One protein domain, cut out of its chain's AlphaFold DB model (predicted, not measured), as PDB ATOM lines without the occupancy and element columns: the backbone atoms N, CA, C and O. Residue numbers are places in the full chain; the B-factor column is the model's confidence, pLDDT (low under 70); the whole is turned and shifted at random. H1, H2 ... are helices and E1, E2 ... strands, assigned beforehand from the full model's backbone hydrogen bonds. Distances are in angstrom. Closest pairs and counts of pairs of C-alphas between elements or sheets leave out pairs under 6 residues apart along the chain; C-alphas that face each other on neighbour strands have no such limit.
ATOM      1  N   THR A 101       6.281  13.988 -13.994       97.38
ATOM      2  CA  THR A 101       6.868  15.096 -13.229       97.38
ATOM      3  C   THR A 101       5.977  16.331 -13.180       97.38
ATOM      4  O   THR A 101       5.402  16.731 -14.190       97.38
ATOM      5  N   VAL A 102       5.945  16.996 -12.027       97.69
ATOM      6  CA  VAL A 102       5.359  18.333 -11.828       97.69
ATOM      7  C   VAL A 102       6.408  19.222 -11.161       97.69
ATOM      8  O   VAL A 102       7.107  18.766 -10.261       97.69
ATOM      9  N   ALA A 103       6.533  20.486 -11.566       96.56
ATOM     10  CA  ALA A 103       7.504  21.420 -10.991       96.56
ATOM     11  C   ALA A 103       6.868  22.772 -10.638       96.56
ATOM     12  O   ALA A 103       5.916  23.213 -11.278       96.56
ATOM     13  N   GLY A 104       7.402  23.441  -9.616       95.25
ATOM     14  CA  GLY A 104       6.962  24.777  -9.216       95.25
ATOM     15  C   GLY A 104       7.699  25.302  -7.986       95.25
ATOM     16  O   GLY A 104       7.964  24.555  -7.047       95.25
ATOM     17  N   GLY A 105       8.045  26.594  -7.984       93.81
ATOM     18  CA  GLY A 105       8.670  27.256  -6.830       93.81
ATOM     19  C   GLY A 105      10.005  26.642  -6.381       93.81
ATOM     20  O   GLY A 105      10.291  26.636  -5.187       93.81
ATOM     21  N   GLY A 106      10.787  26.083  -7.311       93.25
ATOM     22  CA  GLY A 106      12.049  25.389  -7.019       93.25
ATOM     23  C   GLY A 106      11.893  23.931  -6.565       93.25
ATOM     24  O   GLY A 106      12.899  23.258  -6.353       93.25
ATOM     25  N   ALA A 107      10.666  23.418  -6.438       97.12
ATOM     26  CA  ALA A 107      10.401  22.010  -6.152       97.12
ATOM     27  C   ALA A 107      10.069  21.225  -7.431       97.12
ATOM     28  O   ALA A 107       9.398  21.744  -8.326       97.12
ATOM     29  N   VAL A 108      10.496  19.963  -7.477       97.88
ATOM     30  CA  VAL A 108      10.143  18.978  -8.509       97.88
ATOM     31  C   VAL A 108       9.564  17.743  -7.824       97.88
ATOM     32  O   VAL A 108      10.138  17.235  -6.860       97.88
ATOM     33  N   TYR A 109       8.429  17.269  -8.322       98.25
ATOM     34  CA  TYR A 109       7.693  16.108  -7.837       98.25
ATOM     35  C   TYR A 109       7.699  15.053  -8.939       98.25
ATOM     36  O   TYR A 109       7.257  15.355 -10.043       98.25
ATOM     37  N   THR A 110       8.159  13.836  -8.654       98.44
ATOM     38  CA  THR A 110       8.240  12.739  -9.636       98.44
ATOM     39  C   THR A 110       7.487  11.516  -9.135       98.44
ATOM     40  O   THR A 110       7.718  11.082  -8.007       98.44
ATOM     41  N   VAL A 111       6.607  10.932  -9.948       98.62
ATOM     42  CA  VAL A 111       5.902   9.693  -9.584       98.62
ATOM     43  C   VAL A 111       6.876   8.520  -9.532       98.62
ATOM     44  O   VAL A 111       7.597   8.264 -10.497       98.62
ATOM     45  N   VAL A 112       6.848   7.766  -8.432       98.38
ATOM     46  CA  VAL A 112       7.681   6.571  -8.237       98.38
ATOM     47  C   VAL A 112       6.853   5.377  -7.739       98.38
ATOM     48  O   VAL A 112       5.807   5.573  -7.119       98.38
ATOM     49  N   PRO A 113       7.293   4.125  -7.966       98.00
ATOM     50  CA  PRO A 113       6.625   2.949  -7.409       98.00
ATOM     51  C   PRO A 113       6.640   2.952  -5.876       98.00
ATOM     52  O   PRO A 113       7.620   3.381  -5.269       98.00
ATOM     53  N   HIS A 114       5.618   2.379  -5.232       97.69
ATOM     54  CA  HIS A 114       5.569   2.261  -3.762       97.69
ATOM     55  C   HIS A 114       6.800   1.549  -3.182       97.69
ATOM     56  O   HIS A 114       7.368   1.990  -2.188       97.69
ATOM     57  N   LEU A 115       7.279   0.503  -3.861       97.00
ATOM     58  CA  LEU A 115       8.457  -0.273  -3.456       97.00
ATOM     59  C   LEU A 115       9.788   0.488  -3.562       97.00
ATOM     60  O   LEU A 115      10.787   0.018  -3.029       97.00
ATOM     61  N   SER A 116       9.817   1.658  -4.209       97.00
ATOM     62  CA  SER A 116      11.009   2.517  -4.213       97.00
ATOM     63  C   SER A 116      11.236   3.223  -2.870       97.00
ATOM     64  O   SER A 116      12.333   3.715  -2.605       97.00
ATOM     65  N   MET A 117      10.215   3.269  -2.002       96.94
ATOM     66  CA  MET A 117      10.343   3.820  -0.658       96.94
ATOM     67  C   MET A 117      11.105   2.839   0.248       96.94
ATOM     68  O   MET A 117      10.698   1.677   0.376       96.94
ATOM     69  N   PRO A 118      12.187   3.278   0.920       96.88
ATOM     70  CA  PRO A 118      12.972   2.410   1.790       96.88
ATOM     71  C   PRO A 118      12.112   1.763   2.878       96.88
ATOM     72  O   PRO A 118      11.358   2.446   3.568       96.88
ATOM     73  N   HIS A 119      12.251   0.447   3.048       97.44
ATOM     74  CA  HIS A 119      11.517  -0.340   4.048       97.44
ATOM     75  C   HIS A 119       9.984  -0.236   3.952       97.44
ATOM     76  O   HIS A 119       9.304  -0.456   4.956       97.44
ATOM     77  N   TRP A 120       9.422   0.062   2.771       97.81
ATOM     78  CA  TRP A 120       7.970   0.174   2.575       97.81
ATOM     79  C   TRP A 120       7.207  -1.039   3.114       97.81
ATOM     80  O   TRP A 120       6.241  -0.895   3.854       97.81
ATOM     81  N   ALA A 121       7.667  -2.252   2.800       96.25
ATOM     82  CA  ALA A 121       6.977  -3.474   3.200       96.25
ATOM     83  C   ALA A 121       6.962  -3.725   4.720       96.25
ATOM     84  O   ALA A 121       6.093  -4.463   5.177       96.25
ATOM     85  N   ALA A 122       7.882  -3.119   5.477       96.00
ATOM     86  CA  ALA A 122       8.053  -3.330   6.913       96.00
ATOM     87  C   ALA A 122       7.368  -2.255   7.782       96.00
ATOM     88  O   ALA A 122       7.514  -2.272   9.002       96.00
ATOM     89  N   GLN A 123       6.654  -1.298   7.179       97.69
ATOM     90  CA  GLN A 123       5.998  -0.222   7.927       97.69
ATOM     91  C   GLN A 123       4.785  -0.714   8.730       97.69
ATOM     92  O   GLN A 123       4.064  -1.630   8.330       97.69
ATOM     93  N   ASP A 124       4.499  -0.023   9.835       97.38
ATOM     94  CA  ASP A 124       3.255  -0.185  10.590       97.38
ATOM     95  C   ASP A 124       2.119   0.594   9.902       97.38
ATOM     96  O   ASP A 124       1.809   1.756  10.207       97.38
ATOM     97  N   PHE A 125       1.512  -0.045   8.902       98.19
ATOM     98  CA  PHE A 125       0.418   0.562   8.152       98.19
ATOM     99  C   PHE A 125      -0.867   0.686   8.970       98.19
ATOM    100  O   PHE A 125      -1.652   1.591   8.693       98.19
ATOM    101  N   ALA A 126      -1.070  -0.147   9.998       97.56
ATOM    102  CA  ALA A 126      -2.224  -0.025  10.885       97.56
ATOM    103  C   ALA A 126      -2.210   1.330  11.615       97.56
ATOM    104  O   ALA A 126      -3.184   2.085  11.530       97.56
ATOM    105  N   LYS A 127      -1.076   1.707  12.223       96.62
ATOM    106  CA  LYS A 127      -0.916   3.037  12.844       96.62
ATOM    107  C   LYS A 127      -1.001   4.176  11.829       96.62
ATOM    108  O   LYS A 127      -1.588   5.221  12.115       96.62
ATOM    109  N   SER A 128      -0.454   3.979  10.629       97.62
ATOM    110  CA  SER A 128      -0.534   4.974   9.550       97.62
ATOM    111  C   SER A 128      -1.984   5.240   9.124       97.62
ATOM    112  O   SER A 128      -2.381   6.394   8.960       97.62
ATOM    113  N   LEU A 129      -2.807   4.191   9.010       98.12
ATOM    114  CA  LEU A 129      -4.233   4.304   8.705       98.12
ATOM    115  C   LEU A 129      -4.998   5.019   9.825       98.12
ATOM    116  O   LEU A 129      -5.797   5.910   9.539       98.12
ATOM    117  N   GLN A 130      -4.719   4.696  11.090       96.81
ATOM    118  CA  GLN A 130      -5.306   5.409  12.233       96.81
ATOM    119  C   GLN A 130      -4.966   6.903  12.194       96.81
ATOM    120  O   GLN A 130      -5.854   7.745  12.324       96.81
ATOM    121  N   SER A 131      -3.701   7.247  11.926       96.38
ATOM    122  CA  SER A 131      -3.279   8.641  11.753       96.38
ATOM    123  C   SER A 131      -4.019   9.328  10.601       96.38
ATOM    124  O   SER A 131      -4.412  10.488  10.724       96.38
ATOM    125  N   PHE A 132      -4.230   8.630   9.483       97.44
ATOM    126  CA  PHE A 132      -4.960   9.171   8.338       97.44
ATOM    127  C   PHE A 132      -6.441   9.426   8.664       97.44
ATOM    128  O   PHE A 132      -6.960  10.507   8.373       97.44
ATOM    129  N   ARG A 133      -7.107   8.487   9.354       97.06
ATOM    130  CA  ARG A 133      -8.501   8.631   9.809       97.06
ATOM    131  C   ARG A 133      -8.700   9.843  10.721       97.06
ATOM    132  O   ARG A 133      -9.679  10.567  10.547       97.06
ATOM    133  N   LEU A 134      -7.755  10.125  11.626       95.19
ATOM    134  CA  LEU A 134      -7.795  11.333  12.465       95.19
ATOM    135  C   LEU A 134      -7.819  12.618  11.619       95.19
ATOM    136  O   LEU A 134      -8.582  13.541  11.905       95.19
ATOM    137  N   GLY A 135      -7.030  12.670  10.541       95.12
ATOM    138  CA  GLY A 135      -7.027  13.795   9.601       95.12
ATOM    139  C   GLY A 135      -8.329  13.928   8.801       95.12
ATOM    140  O   GLY A 135      -8.758  15.044   8.488       95.12
ATOM    141  N   CYS A 136      -9.002  12.808   8.519       96.94
ATOM    142  CA  CYS A 136     -10.234  12.771   7.730       96.94
ATOM    143  C   CYS A 136     -11.426  13.504   8.346       96.94
ATOM    144  O   CYS A 136     -12.341  13.854   7.601       96.94
ATOM    145  N   ALA A 137     -11.394  13.838   9.641       93.88
ATOM    146  CA  ALA A 137     -12.397  14.708  10.257       93.88
ATOM    147  C   ALA A 137     -12.562  16.038   9.493       93.88
ATOM    148  O   ALA A 137     -13.688  16.473   9.253       93.88
ATOM    149  N   ASN A 138     -11.446  16.628   9.042       94.75
ATOM    150  CA  ASN A 138     -11.431  17.860   8.248       94.75
ATOM    151  C   ASN A 138     -11.093  17.609   6.774       94.75
ATOM    152  O   ASN A 138     -11.608  18.297   5.895       94.75
ATOM    153  N   LEU A 139     -10.224  16.631   6.490       95.12
ATOM    154  CA  LEU A 139      -9.703  16.386   5.144       95.12
ATOM    155  C   LEU A 139     -10.805  15.985   4.157       95.12
ATOM    156  O   LEU A 139     -10.760  16.421   3.012       95.12
ATOM    157  N   LYS A 140     -11.838  15.258   4.612       95.31
ATOM    158  CA  LYS A 140     -12.988  14.852   3.785       95.31
ATOM    159  C   LYS A 140     -13.759  16.026   3.168       95.31
ATOM    160  O   LYS A 140     -14.439  15.845   2.169       95.31
ATOM    161  N   ASN A 141     -13.657  17.222   3.753       95.75
ATOM    162  CA  ASN A 141     -14.345  18.418   3.261       95.75
ATOM    163  C   ASN A 141     -13.566  19.115   2.131       95.75
ATOM    164  O   ASN A 141     -14.040  20.098   1.568       95.75
ATOM    165  N   ARG A 142     -12.352  18.645   1.806       96.69
ATOM    166  CA  ARG A 142     -11.547  19.167   0.699       96.69
ATOM    167  C   ARG A 142     -11.826  18.367  -0.567       96.69
ATOM    168  O   ARG A 142     -11.808  17.139  -0.547       96.69
ATOM    169  N   GLN A 143     -12.006  19.074  -1.679       96.19
ATOM    170  CA  GLN A 143     -12.222  18.447  -2.980       96.19
ATOM    171  C   GLN A 143     -11.080  17.484  -3.339       96.19
ATOM    172  O   GLN A 143      -9.907  17.842  -3.210       96.19
ATOM    173  N   GLY A 144     -11.432  16.275  -3.784       94.00
ATOM    174  CA  GLY A 144     -10.492  15.217  -4.171       94.00
ATOM    175  C   GLY A 144     -10.088  14.268  -3.034       94.00
ATOM    176  O   GLY A 144      -9.296  13.358  -3.270       94.00
ATOM    177  N   TRP A 145     -10.612  14.453  -1.816       97.69
ATOM    178  CA  TRP A 145     -10.277  13.637  -0.637       97.69
ATOM    179  C   TRP A 145     -11.442  12.802  -0.095       97.69
ATOM    180  O   TRP A 145     -11.240  11.986   0.805       97.69
ATOM    181  N   GLN A 146     -12.652  12.993  -0.623       97.50
ATOM    182  CA  GLN A 146     -13.876  12.372  -0.117       97.50
ATOM    183  C   GLN A 146     -13.787  10.840  -0.125       97.50
ATOM    184  O   GLN A 146     -13.975  10.207   0.915       97.50
ATOM    185  N   ASP A 147     -13.436  10.256  -1.274       98.00
ATOM    186  CA  ASP A 147     -13.419   8.803  -1.465       98.00
ATOM    187  C   ASP A 147     -12.351   8.116  -0.624       98.00
ATOM    188  O   ASP A 147     -12.643   7.148   0.071       98.00
ATOM    189  N   VAL A 148     -11.126   8.646  -0.608       98.25
ATOM    190  CA  VAL A 148     -10.040   8.056   0.188       98.25
ATOM    191  C   VAL A 148     -10.308   8.166   1.687       98.25
ATOM    192  O   VAL A 148      -9.957   7.257   2.434       98.25
ATOM    193  N   CYS A 149     -10.973   9.234   2.139       98.12
ATOM    194  CA  CYS A 149     -11.387   9.343   3.532       98.12
ATOM    195  C   CYS A 149     -12.518   8.377   3.876       98.12
ATOM    196  O   CYS A 149     -12.467   7.763   4.937       98.12
ATOM    197  N   ALA A 150     -13.509   8.196   3.001       97.81
ATOM    198  CA  ALA A 150     -14.557   7.203   3.215       97.81
ATOM    199  C   ALA A 150     -13.985   5.774   3.227       97.81
ATOM    200  O   ALA A 150     -14.252   5.015   4.158       97.81
ATOM    201  N   GLN A 151     -13.125   5.443   2.260       98.50
ATOM    202  CA  GLN A 151     -12.462   4.143   2.174       98.50
ATOM    203  C   GLN A 151     -11.574   3.864   3.392       98.50
ATOM    204  O   GLN A 151     -11.497   2.725   3.851       98.50
ATOM    205  N   ALA A 152     -10.924   4.884   3.960       98.12
ATOM    206  CA  ALA A 152     -10.108   4.704   5.154       98.12
ATOM    207  C   ALA A 152     -10.917   4.121   6.325       98.12
ATOM    208  O   ALA A 152     -10.410   3.243   7.021       98.12
ATOM    209  N   PHE A 153     -12.173   4.551   6.519       97.81
ATOM    210  CA  PHE A 153     -13.075   4.008   7.549       97.81
ATOM    211  C   PHE A 153     -13.663   2.631   7.197       97.81
ATOM    212  O   PHE A 153     -14.076   1.898   8.094       97.81
ATOM    213  N   GLN A 154     -13.659   2.252   5.918       98.06
ATOM    214  CA  GLN A 154     -14.031   0.907   5.451       98.06
ATOM    215  C   GLN A 154     -12.849  -0.080   5.485       98.06
ATOM    216  O   GLN A 154     -13.034  -1.288   5.388       98.06
ATOM    217  N   THR A 155     -11.620   0.417   5.642       98.19
ATOM    218  CA  THR A 155     -10.408  -0.411   5.665       98.19
ATOM    219  C   THR A 155     -10.123  -0.901   7.087       98.19
ATOM    220  O   THR A 155      -9.968  -0.061   7.973       98.19
ATOM    221  N   PRO A 156      -9.990  -2.217   7.335       97.56
ATOM    222  CA  PRO A 156      -9.606  -2.740   8.644       97.56
ATOM    223  C   PRO A 156      -8.274  -2.187   9.154       97.56
ATOM    224  O   PRO A 156      -7.322  -2.011   8.390       97.56
ATOM    225  N   VAL A 157      -8.186  -1.965  10.468       96.38
ATOM    226  CA  VAL A 157      -6.972  -1.474  11.139       96.38
ATOM    227  C   VAL A 157      -5.992  -2.625  11.361       96.38
ATOM    228  O   VAL A 157      -5.731  -3.075  12.471       96.38
ATOM    229  N   HIS A 158      -5.471  -3.130  10.249       96.75
ATOM    230  CA  HIS A 158      -4.503  -4.210  10.194       96.75
ATOM    231  C   HIS A 158      -3.515  -3.932   9.057       96.75
ATOM    232  O   HIS A 158      -3.897  -3.433   7.995       96.75
ATOM    233  N   SER A 159      -2.231  -4.228   9.277       95.56
ATOM    234  CA  SER A 159      -1.154  -3.756   8.397       95.56
ATOM    235  C   SER A 159      -1.303  -4.221   6.950       95.56
ATOM    236  O   SER A 159      -1.002  -3.455   6.041       95.56
ATOM    237  N   PHE A 160      -1.818  -5.430   6.708       97.88
ATOM    238  CA  PHE A 160      -2.031  -5.931   5.345       97.88
ATOM    239  C   PHE A 160      -3.071  -5.103   4.568       97.88
ATOM    240  O   PHE A 160      -2.785  -4.613   3.475       97.88
ATOM    241  N   GLN A 161      -4.262  -4.902   5.136       98.25
ATOM    242  CA  GLN A 161      -5.352  -4.148   4.511       98.25
ATOM    243  C   GLN A 161      -4.994  -2.664   4.398       98.25
ATOM    244  O   GLN A 161      -5.198  -2.057   3.349       98.25
ATOM    245  N   ALA A 162      -4.386  -2.098   5.441       98.25
ATOM    246  CA  ALA A 162      -3.928  -0.717   5.435       98.25
ATOM    247  C   ALA A 162      -2.841  -0.466   4.374       98.25
ATOM    248  O   ALA A 162      -2.912   0.525   3.649       98.25
ATOM    249  N   LYS A 163      -1.878  -1.385   4.206       98.56
ATOM    250  CA  LYS A 163      -0.887  -1.321   3.121       98.56
ATOM    251  C   LYS A 163      -1.565  -1.296   1.752       98.56
ATOM    252  O   LYS A 163      -1.277  -0.421   0.939       98.56
ATOM    253  N   ARG A 164      -2.510  -2.215   1.514       98.38
ATOM    254  CA  ARG A 164      -3.280  -2.278   0.260       98.38
ATOM    255  C   ARG A 164      -4.087  -1.009   0.005       98.38
ATOM    256  O   ARG A 164      -4.163  -0.575  -1.140       98.38
ATOM    257  N   PHE A 165      -4.638  -0.389   1.046       98.56
ATOM    258  CA  PHE A 165      -5.301   0.907   0.939       98.56
ATOM    259  C   PHE A 165      -4.347   1.989   0.408       98.56
ATOM    260  O   PHE A 165      -4.655   2.633  -0.596       98.56
ATOM    261  N   PHE A 166      -3.158   2.148   1.000       98.69
ATOM    262  CA  PHE A 166      -2.192   3.138   0.510       98.69
ATOM    263  C   PHE A 166      -1.705   2.830  -0.915       98.69
ATOM    264  O   PHE A 166      -1.614   3.736  -1.742       98.69
ATOM    265  N   GLU A 167      -1.464   1.558  -1.240       98.44
ATOM    266  CA  GLU A 167      -1.016   1.137  -2.575       98.44
ATOM    267  C   GLU A 167      -2.079   1.343  -3.666       98.44
ATOM    268  O   GLU A 167      -1.757   1.740  -4.791       98.44
ATOM    269  N   ARG A 168      -3.354   1.093  -3.344       98.25
ATOM    270  CA  ARG A 168      -4.469   1.163  -4.298       98.25
ATOM    271  C   ARG A 168      -4.986   2.583  -4.501       98.25
ATOM    272  O   ARG A 168      -5.341   2.915  -5.624       98.25
ATOM    273  N   TYR A 169      -5.025   3.412  -3.460       98.50
ATOM    274  CA  TYR A 169      -5.699   4.718  -3.510       98.50
ATOM    275  C   TYR A 169      -4.754   5.917  -3.659       98.50
ATOM    276  O   TYR A 169      -5.205   7.022  -3.973       98.50
ATOM    277  N   PHE A 170      -3.445   5.719  -3.470       98.56
ATOM    278  CA  PHE A 170      -2.456   6.795  -3.525       98.56
ATOM    279  C   PHE A 170      -1.358   6.511  -4.546       98.56
ATOM    280  O   PHE A 170      -1.035   5.362  -4.868       98.56
ATOM    281  N   THR A 171      -0.788   7.598  -5.056       98.38
ATOM    282  CA  THR A 171       0.387   7.587  -5.929       98.38
ATOM    283  C   THR A 171       1.531   8.294  -5.192       98.38
ATOM    284  O   THR A 171       1.321   9.416  -4.721       98.38
ATOM    285  N   PRO A 172       2.713   7.668  -5.023       98.19
ATOM    286  CA  PRO A 172       3.847   8.298  -4.352       98.19
ATOM    287  C   PRO A 172       4.517   9.330  -5.257       98.19
ATOM    288  O   PRO A 172       4.861   9.020  -6.397       98.19
ATOM    289  N   TRP A 173       4.774  10.522  -4.718       98.38
ATOM    290  CA  TRP A 173       5.549  11.561  -5.394       98.38
ATOM    291  C   TRP A 173       6.860  11.819  -4.641       98.38
ATOM    292  O   TRP A 173       6.855  12.271  -3.490       98.38
ATOM    293  N   GLN A 174       7.988  11.526  -5.291       98.06
ATOM    294  CA  GLN A 174       9.331  11.872  -4.834       98.06
ATOM    295  C   GLN A 174       9.563  13.370  -4.980       98.06
ATOM    296  O   GLN A 174       9.358  13.918  -6.059       98.06
ATOM    297  N   VAL A 175      10.000  14.022  -3.901       97.81
ATOM    298  CA  VAL A 175      10.184  15.476  -3.867       97.81
ATOM    299  C   VAL A 175      11.662  15.834  -3.863       97.81
ATOM    300  O   VAL A 175      12.408  15.411  -2.982       97.81
ATOM    301  N   ALA A 176      12.065  16.656  -4.828       97.38
ATOM    302  CA  ALA A 176      13.347  17.344  -4.856       97.38
ATOM    303  C   ALA A 176      13.129  18.848  -4.648       97.38
ATOM    304  O   ALA A 176      12.275  19.447  -5.298       97.38
ATOM    305  N   GLY A 177      13.903  19.470  -3.760       96.25
ATOM    306  CA  GLY A 177      13.920  20.917  -3.550       96.25
ATOM    307  C   GLY A 177      15.240  21.509  -4.028       96.25
ATOM    308  O   GLY A 177      16.301  21.083  -3.575       96.25
ATOM    309  N   ASN A 178      15.187  22.483  -4.938       94.31
ATOM    310  CA  ASN A 178      16.353  23.149  -5.528       94.31
ATOM    311  C   ASN A 178      17.397  22.152  -6.070       94.31
ATOM    312  O   ASN A 178      18.590  22.282  -5.810       94.31
ATOM    313  N   GLY A 179      16.930  21.109  -6.765       92.50
ATOM    314  CA  GLY A 179      17.779  20.050  -7.325       92.50
ATOM    315  C   GLY A 179      18.260  18.987  -6.327       92.50
ATOM    316  O   GLY A 179      18.935  18.048  -6.733       92.50
ATOM    317  N   SER A 180      17.903  19.080  -5.040       95.06
ATOM    318  CA  SER A 180      18.303  18.117  -4.006       95.06
ATOM    319  C   SER A 180      17.127  17.274  -3.510       95.06
ATOM    320  O   SER A 180      16.100  17.806  -3.097       95.06
ATOM    321  N   LEU A 181      17.312  15.950  -3.460       94.94
ATOM    322  CA  LEU A 181      16.402  15.018  -2.772       94.94
ATOM    323  C   LEU A 181      16.569  15.032  -1.244       94.94
ATOM    324  O   LEU A 181      15.717  14.532  -0.510       94.94
ATOM    325  N   ALA A 182      17.690  15.559  -0.750       95.25
ATOM    326  CA  ALA A 182      17.949  15.673   0.676       95.25
ATOM    327  C   ALA A 182      17.259  16.916   1.253       95.25
ATOM    328  O   ALA A 182      17.337  18.005   0.682       95.25
ATOM    329  N   GLY A 183      16.637  16.740   2.419       93.75
ATOM    330  CA  GLY A 183      16.016  17.792   3.221       93.75
ATOM    331  C   GLY A 183      16.411  17.676   4.694       93.75
ATOM    332  O   GLY A 183      17.220  16.831   5.071       93.75
ATOM    333  N   THR A 184      15.843  18.533   5.543       94.75
ATOM    334  CA  THR A 184      16.081  18.499   6.997       94.75
ATOM    335  C   THR A 184      14.815  18.063   7.724       94.75
ATOM    336  O   THR A 184      13.797  18.750   7.667       94.75
ATOM    337  N   VAL A 185      14.894  16.947   8.448       92.69
ATOM    338  CA  VAL A 185      13.833  16.492   9.354       92.69
ATOM    339  C   VAL A 185      14.146  16.990  10.764       92.69
ATOM    340  O   VAL A 185      15.267  16.852  11.245       92.69
ATOM    341  N   THR A 186      13.154  17.575  11.435       93.44
ATOM    342  CA  THR A 186      13.258  18.008  12.837       93.44
ATOM    343  C   THR A 186      12.120  17.410  13.658       93.44
ATOM    344  O   THR A 186      11.068  17.081  13.115       93.44
ATOM    345  N   LEU A 377       8.858  11.806   0.964       37.16
ATOM    346  CA  LEU A 377       7.804  11.598  -0.029       37.16
ATOM    347  C   LEU A 377       6.455  12.061   0.516       37.16
ATOM    348  O   LEU A 377       6.146  11.864   1.692       37.16
ATOM    349  N   TYR A 378       5.643  12.639  -0.364       42.78
ATOM    350  CA  TYR A 378       4.265  13.018  -0.067       42.78
ATOM    351  C   TYR A 378       3.326  12.093  -0.846       42.78
ATOM    352  O   TYR A 378       3.505  11.866  -2.044       42.78
ATOM    353  N   LEU A 379       2.325  11.543  -0.156       34.47
ATOM    354  CA  LEU A 379       1.255  10.765  -0.777       34.47
ATOM    355  C   LEU A 379       0.138  11.722  -1.198       34.47
ATOM    356  O   LEU A 379      -0.434  12.420  -0.358       34.47
ATOM    357  N   PHE A 380      -0.181  11.737  -2.490       46.25
ATOM    358  CA  PHE A 380      -1.316  12.487  -3.023       46.25
ATOM    359  C   PHE A 380      -2.457  11.525  -3.396       46.25
ATOM    360  O   PHE A 380      -2.193  10.433  -3.914       46.25
ATOM    361  N   PRO A 381      -3.723  11.895  -3.126       40.44
ATOM    362  CA  PRO A 381      -4.873  11.097  -3.520       40.44
ATOM    363  C   PRO A 381      -5.077  11.212  -5.031       40.44
ATOM    364  O   PRO A 381      -4.997  12.304  -5.600       40.44
ATOM    365  N   ARG A 382      -5.396  10.090  -5.680       52.53
ATOM    366  CA  ARG A 382      -5.555  10.012  -7.145       52.53
ATOM    367  C   ARG A 382      -6.714  10.856  -7.698       52.53
ATOM    368  O   ARG A 382      -6.729  11.168  -8.882       52.53
TER     369      ARG A 382
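Overview. This is residues 101 to 186 and 377 to 382 of the 388 residues of the protein "Outer membrane lipoprotein Gna33" of Neisseria gonorrhoeae (UniProt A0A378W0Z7). A strongly twisted sheet of four antiparallel strands makes one part of this domain, and a cluster of three helices, H1, H2 and H3, gathers beyond one end of it rather than covering a face. H3 is joined by a tight link, with 0 residues between them, to E3, the longest strand, which reaches from the helices out to the hairpin of E1 and E2; E4 lies along E3 on its other side. The printed part has 92 residues, in the order E1, E2, H1, H2, H3, E3, E4, with sheet order E1, E2, E3, E4; the class is mixed, helices and strands. It is only just compact, close to loose, with a radius of gyration of the C-alphas of 14.2 A and spans of 39 by 31 by 26 A.

Arrangement. Begin at the inner strand E3, residues 170 to 177. Beside it is E2, residues 107 to 111, antiparallel at 147 degrees, with N 174 and O 110 2.8 A apart. E1, residues 101 to 104, is an edge strand and forms a hairpin with E2; look for N 109 and O 102 at 2.8 A. The other edge strand is E4, residues 377 to 381, antiparallel to E3, with N 173 and O 378 at 3.3 A. H3, residues 159 to 169, only grazes the sheet, with its residues 164 to 169. H1, residues 125 to 139, is not on the sheet; with its residues 125 to 129 alone it touches H3 at a steep tilt of 49 degrees, the same way, and the closest C-alphas are those of Phe 125 and Ser 159, 4.6 A apart. H2, residues 146 to 154, forms a helical hairpin with H1, at a steep tilt of 44 degrees, closest at the C-alphas of Cys 136 and Cys 149, 5.5 A. H2 and H3, also a helical hairpin, only just touch, with 3 pairs of C-alphas within 8 A, closest at Val 148 and Tyr 169, 6.6 A. Every O i to N i+4 pair is within hydrogen-bond range in H3, against 9 of 11 in H1 and 4 of 5 in H2.

Along the chain. Find C-alpha 101 at (6.868, 15.096, -13.229), where E1 begins; E1 is 10.5 A long and E2 13.6 A. H1 starts at C-alpha 125, (0.418, 0.562, 8.152), and runs 19.0 A; H2 runs 12.7 A and H3 15.3 A. E3 covers 21.6 A, and E4 covers 13.2 A to C-alpha 381 at (-4.873, 11.097, -3.520).

Size, cuts and confidence. The C-alphas farthest apart, those of Pro 156 and Asn 178, are 39.3 A apart. Residues 187 to 376 are not printed, and C-alphas 186 and 377 lie 15.4 A apart across the cut. The link from E2 to H1 is long, 13 residues. Mean pLDDT of the printed part is 93.3, but residues 377 to 382, which hold E4, are under 70.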